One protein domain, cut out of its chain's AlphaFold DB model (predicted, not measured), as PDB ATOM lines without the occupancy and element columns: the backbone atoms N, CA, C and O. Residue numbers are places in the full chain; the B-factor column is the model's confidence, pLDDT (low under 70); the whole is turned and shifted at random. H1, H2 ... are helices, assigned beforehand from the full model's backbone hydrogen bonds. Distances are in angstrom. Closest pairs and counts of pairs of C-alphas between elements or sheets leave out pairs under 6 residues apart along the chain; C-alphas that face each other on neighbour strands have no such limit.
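Overview. This is residues 2 to 47 of the 133 residues of an uncharacterized protein of Zygotorulaspora mrakii (UniProt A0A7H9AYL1). Two helices, H1 and H2, meet at their neighbouring ends in an open, flat V or L, with short tails, residues 2 to 5 and 44 to 47, at the far ends of the two arms. The printed part has 46 residues, with H1 followed by H2 and no named strand; the class is all helix. The whole is extended, with a radius of gyration of the C-alphas of 16.6 A and spans of 47 by 29 by 7 A.

Arrangement. The longest helix is H1, residues 6 to 25. A tight link of one residue, Asn 26, joins it to H2, residues 27 to 43. The two are close but not clearly touching, and their closest C-alphas, those of Val 23 and Ile 30, are 7.0 A apart. Their lines are about perpendicular, at 87 degrees. In H1 and H2 every O i to N i+4 pair is within hydrogen-bond range.

Along the chain. H1 measures 28.8 A from C-alpha 6 at (98.188, 117.387, 117.613) to C-alpha 25 at (106.244, 143.668, 126.065). H2 measures 23.5 A and ends at C-alpha 43, at (79.581, 154.190, 129.265).

Size, cuts and confidence. The C-alphas of Ser 7 and Tyr 47, the two farthest apart, are 47.5 A apart. The printed part has no cut. Its mean pLDDT is 77.0, and residues 2, 28, 32 to 33 and 35 to 47 are under 70.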
ATOM      1  N   SER A   2      85.696 114.442 114.532       61.75
ATOM      2  CA  SER A   2      87.104 114.358 114.113       61.75
ATOM      3  C   SER A   2      87.993 115.093 115.118       61.75
ATOM      4  O   SER A   2      87.841 116.303 115.292       61.75
ATOM      5  N   SER A   3      88.900 114.377 115.784       70.38
ATOM      6  CA  SER A   3      89.894 114.966 116.681       70.38
ATOM      7  C   SER A   3      90.825 115.898 115.901       70.38
ATOM      8  O   SER A   3      91.303 115.572 114.812       70.38
ATOM      9  N   LEU A   4      91.056 117.098 116.436       73.06
ATOM     10  CA  LEU A   4      92.015 118.035 115.858       73.06
ATOM     11  C   LEU A   4      93.425 117.417 115.928       73.06
ATOM     12  O   LEU A   4      93.810 116.918 116.986       73.06
ATOM     13  N   PRO A   5      94.210 117.437 114.837       81.38
ATOM     14  CA  PRO A   5      95.554 116.871 114.837       81.38
ATOM     15  C   PRO A   5      96.465 117.628 115.814       81.38
ATOM     16  O   PRO A   5      96.441 118.859 115.876       81.38
ATOM     17  N   LEU A   6      97.301 116.888 116.549       81.50
ATOM     18  CA  LEU A   6      98.188 117.387 117.613       81.50
ATOM     19  C   LEU A   6      99.118 118.536 117.156       81.50
ATOM     20  O   LEU A   6      99.465 119.422 117.938       81.50
ATOM     21  N   SER A   7      99.464 118.581 115.866       81.12
ATOM     22  CA  SER A   7     100.230 119.668 115.239       81.12
ATOM     23  C   SER A   7      99.482 121.007 115.199       81.12
ATOM     24  O   SER A   7     100.090 122.065 115.332       81.12
ATOM     25  N   LYS A   8      98.150 120.990 115.070       84.50
ATOM     26  CA  LYS A   8      97.332 122.213 115.119       84.50
ATOM     27  C   LYS A   8      97.207 122.742 116.546       84.50
ATOM     28  O   LYS A   8      97.206 123.952 116.739       84.50
ATOM     29  N   LEU A   9      97.156 121.850 117.538       86.62
ATOM     30  CA  LEU A   9      97.110 122.225 118.955       86.62
ATOM     31  C   LEU A   9      98.414 122.909 119.398       86.62
ATOM     32  O   LEU A   9      98.380 123.945 120.056       86.62
ATOM     33  N   THR A  10      99.559 122.352 119.000       88.19
ATOM     34  CA  THR A  10     100.886 122.910 119.314       88.19
ATOM     35  C   THR A  10     101.126 124.249 118.617       88.19
ATOM     36  O   THR A  10     101.576 125.192 119.264       88.19
ATOM     37  N   ALA A  11     100.739 124.382 117.344       89.88
ATOM     38  CA  ALA A  11     100.789 125.660 116.633       89.88
ATOM     39  C   ALA A  11      99.897 126.730 117.291       89.88
ATOM     40  O   ALA A  11     100.306 127.883 117.419       89.88
ATOM     41  N   PHE A  12      98.703 126.352 117.757       92.00
ATOM     42  CA  PHE A  12      97.793 127.264 118.453       92.00
ATOM     43  C   PHE A  12      98.345 127.717 119.811       92.00
ATOM     44  O   PHE A  12      98.318 128.907 120.120       92.00
ATOM     45  N   LEU A  13      98.916 126.794 120.592       93.19
ATOM     46  CA  LEU A  13      99.606 127.110 121.847       93.19
ATOM     47  C   LEU A  13     100.780 128.066 121.628       93.19
ATOM     48  O   LEU A  13     100.929 129.033 122.373       93.19
ATOM     49  N   PHE A  14     101.581 127.834 120.586       94.56
ATOM     50  CA  PHE A  14     102.692 128.714 120.236       94.56
ATOM     51  C   PHE A  14     102.202 130.113 119.843       94.56
ATOM     52  O   PHE A  14     102.730 131.108 120.331       94.56
ATOM     53  N   LEU A  15     101.134 130.199 119.042       94.50
ATOM     54  CA  LEU A  15     100.524 131.467 118.646       94.50
ATOM     55  C   LEU A  15      99.994 132.248 119.855       94.50
ATOM     56  O   LEU A  15     100.261 133.442 119.964       94.50
ATOM     57  N   ILE A  16      99.311 131.581 120.793       94.31
ATOM     58  CA  ILE A  16      98.876 132.198 122.055       94.31
ATOM     59  C   ILE A  16     100.080 132.702 122.849       94.31
ATOM     60  O   ILE A  16     100.060 133.831 123.332       94.31
ATOM     61  N   CYS A  17     101.139 131.901 122.965       94.81
ATOM     62  CA  CYS A  17     102.333 132.276 123.717       94.81
ATOM     63  C   CYS A  17     103.026 133.507 123.103       94.81
ATOM     64  O   CYS A  17     103.365 134.449 123.820       94.81
ATOM     65  N   CYS A  18     103.140 133.561 121.771       93.75
ATOM     66  CA  CYS A  18     103.626 134.737 121.050       93.75
ATOM     67  C   CYS A  18     102.735 135.963 121.281       93.75
ATOM     68  O   CYS A  18     103.248 137.054 121.519       93.75
ATOM     69  N   LEU A  19     101.411 135.797 121.253       92.75
ATOM     70  CA  LEU A  19     100.460 136.887 121.473       92.75
ATOM     71  C   LEU A  19     100.574 137.433 122.907       92.75
ATOM     72  O   LEU A  19     100.673 138.644 123.100       92.75
ATOM     73  N   VAL A  20     100.668 136.551 123.907       92.00
ATOM     74  CA  VAL A  20     100.907 136.916 125.313       92.00
ATOM     75  C   VAL A  20     102.241 137.644 125.476       92.00
ATOM     76  O   VAL A  20     102.285 138.676 126.145       92.00
ATOM     77  N   ALA A  21     103.312 137.172 124.831       92.88
ATOM     78  CA  ALA A  21     104.609 137.842 124.858       92.88
ATOM     79  C   ALA A  21     104.518 139.257 124.261       92.88
ATOM     80  O   ALA A  21     104.939 140.223 124.896       92.88
ATOM     81  N   VAL A  22     103.893 139.411 123.088       90.81
ATOM     82  CA  VAL A  22     103.682 140.720 122.446       90.81
ATOM     83  C   VAL A  22     102.891 141.664 123.351       90.81
ATOM     84  O   VAL A  22     103.261 142.835 123.480       90.81
ATOM     85  N   VAL A  23     101.837 141.170 124.007       87.88
ATOM     86  CA  VAL A  23     101.030 141.962 124.945       87.88
ATOM     87  C   VAL A  23     101.842 142.364 126.173       87.88
ATOM     88  O   VAL A  23     101.783 143.518 126.588       87.88
ATOM     89  N   TYR A  24     102.640 141.451 126.729       90.81
ATOM     90  CA  TYR A  24     103.481 141.717 127.893       90.81
ATOM     91  C   TYR A  24     104.543 142.786 127.607       90.81
ATOM     92  O   TYR A  24     104.683 143.741 128.376       90.81
ATOM     93  N   TYR A  25     105.242 142.680 126.474       91.62
ATOM     94  CA  TYR A  25     106.244 143.668 126.065       91.62
ATOM     95  C   TYR A  25     105.620 145.038 125.774       91.62
ATOM     96  O   TYR A  25     106.201 146.069 126.108       91.62
ATOM     97  N   ASN A  26     104.409 145.070 125.212       86.25
ATOM     98  CA  ASN A  26     103.707 146.312 124.884       86.25
ATOM     99  C   ASN A  26     102.694 146.747 125.952       86.25
ATOM    100  O   ASN A  26     101.874 147.631 125.687       86.25
ATOM    101  N   LYS A  27     102.754 146.173 127.164       78.38
ATOM    102  CA  LYS A  27     101.716 146.322 128.196       78.38
ATOM    103  C   LYS A  27     101.354 147.774 128.481       78.38
ATOM    104  O   LYS A  27     100.181 148.093 128.580       78.38
ATOM    105  N   GLN A  28     102.331 148.679 128.520       64.56
ATOM    106  CA  GLN A  28     102.078 150.088 128.839       64.56
ATOM    107  C   GLN A  28     101.285 150.807 127.736       64.56
ATOM    108  O   GLN A  28     100.378 151.585 128.021       64.56
ATOM    109  N   LYS A  29     101.570 150.505 126.463       73.38
ATOM    110  CA  LYS A  29     100.845 151.075 125.315       73.38
ATOM    111  C   LYS A  29      99.457 150.448 125.160       73.38
ATOM    112  O   LYS A  29      98.500 151.131 124.802       73.38
ATOM    113  N   ILE A  30      99.357 149.149 125.438       75.25
ATOM    114  CA  ILE A  30      98.124 148.372 125.322       75.25
ATOM    115  C   ILE A  30      97.148 148.723 126.441       75.25
ATOM    116  O   ILE A  30      95.989 148.979 126.149       75.25
ATOM    117  N   VAL A  31      97.605 148.802 127.694       72.50
ATOM    118  CA  VAL A  31      96.767 149.188 128.841       72.50
ATOM    119  C   VAL A  31      96.146 150.555 128.600       72.50
ATOM    120  O   VAL A  31      94.950 150.713 128.806       72.50
ATOM    121  N   TYR A  32      96.917 151.512 128.082       64.50
ATOM    122  CA  TYR A  32      96.399 152.831 127.746       64.50
ATOM    123  C   TYR A  32      95.261 152.770 126.701       64.50
ATOM    124  O   TYR A  32      94.170 153.280 126.949       64.50
ATOM    125  N   LYS A  33      95.464 152.068 125.574       69.69
ATOM    126  CA  LYS A  33      94.455 151.953 124.498       69.69
ATOM    127  C   LYS A  33      93.242 151.086 124.865       69.69
ATOM    128  O   LYS A  33      92.115 151.433 124.522       69.69
ATOM    129  N   ILE A  34      93.455 149.963 125.553       73.25
ATOM    130  CA  ILE A  34      92.384 149.049 125.984       73.25
ATOM    131  C   ILE A  34      91.511 149.717 127.040       73.25
ATOM    132  O   ILE A  34      90.291 149.565 127.000       73.25
ATOM    133  N   ARG A  35      92.116 150.483 127.954       63.25
ATOM    134  CA  ARG A  35      91.381 151.235 128.969       63.25
ATOM    135  C   ARG A  35      90.433 152.237 128.312       63.25
ATOM    136  O   ARG A  35      89.255 152.248 128.656       63.25
ATOM    137  N   GLU A  36      90.900 152.995 127.320       63.09
ATOM    138  CA  GLU A  36      90.031 153.908 126.563       63.09
ATOM    139  C   GLU A  36      88.866 153.186 125.873       63.09
ATOM    140  O   GLU A  36      87.720 153.625 125.975       63.09
ATOM    141  N   TRP A  37      89.134 152.070 125.193       64.12
ATOM    142  CA  TRP A  37      88.102 151.323 124.470       64.12
ATOM    143  C   TRP A  37      87.060 150.693 125.408       64.12
ATOM    144  O   TRP A  37      85.858 150.808 125.167       64.12
ATOM    145  N   TYR A  38      87.503 150.104 126.522       66.56
ATOM    146  CA  TYR A  38      86.622 149.488 127.517       66.56
ATOM    147  C   TYR A  38      85.703 150.513 128.193       66.56
ATOM    148  O   TYR A  38      84.508 150.267 128.342       66.56
ATOM    149  N   PHE A  39      86.219 151.693 128.554       60.53
ATOM    150  CA  PHE A  39      85.399 152.737 129.175       60.53
ATOM    151  C   PHE A  39      84.430 153.412 128.200       60.53
ATOM    152  O   PHE A  39      83.339 153.793 128.619       60.53
ATOM    153  N   ARG A  40      84.778 153.552 126.912       63.16
ATOM    154  CA  ARG A  40      83.825 154.009 125.879       63.16
ATOM    155  C   ARG A  40      82.652 153.036 125.758       63.16
ATOM    156  O   ARG A  40      81.501 153.456 125.776       63.16
ATOM    157  N   MET A  41      82.939 151.736 125.733       64.69
ATOM    158  CA  MET A  41      81.903 150.710 125.623       64.69
ATOM    159  C   MET A  41      81.048 150.590 126.890       64.69
ATOM    160  O   MET A  41      79.829 150.505 126.798       64.69
ATOM    161  N   LYS A  42      81.663 150.643 128.080       63.75
ATOM    162  CA  LYS A  42      80.944 150.562 129.361       63.75
ATOM    163  C   LYS A  42      80.025 151.768 129.600       63.75
ATOM    164  O   LYS A  42      78.948 151.593 130.156       63.75
ATOM    165  N   ARG A  43      80.415 152.974 129.162       58.81
ATOM    166  CA  ARG A  43      79.581 154.190 129.265       58.81
ATOM    167  C   ARG A  43      78.387 154.179 128.302       58.81
ATOM    168  O   ARG A  43      77.334 154.686 128.656       58.81
ATOM    169  N   SER A  44      78.518 153.527 127.142       56.19
ATOM    170  CA  SER A  44      77.425 153.364 126.170       56.19
ATOM    171  C   SER A  44      76.286 152.448 126.651       56.19
ATOM    172  O   SER A  44      75.218 152.461 126.049       56.19
ATOM    173  N   PHE A  45      76.486 151.659 127.714       57.47
ATOM    174  CA  PHE A  45      75.500 150.706 128.247       57.47
ATOM    175  C   PHE A  45      74.651 151.264 129.412       57.47
ATOM    176  O   PHE A  45      74.303 150.539 130.339       57.47
ATOM    177  N   GLY A  46      74.259 152.541 129.330       53.16
ATOM    178  CA  GLY A  46      73.015 153.021 129.950       53.16
ATOM    179  C   GLY A  46      73.043 153.300 131.455       53.16
ATOM    180  O   GLY A  46      72.170 152.830 132.178       53.16
ATOM    181  N   TYR A  47      73.984 154.118 131.924       56.09
ATOM    182  CA  TYR A  47      73.777 154.856 133.174       56.09
ATOM    183  C   TYR A  47      73.061 156.170 132.845       56.09
ATOM    184  O   TYR A  47      73.505 156.895 131.961       56.09
TER     185      TYR A  47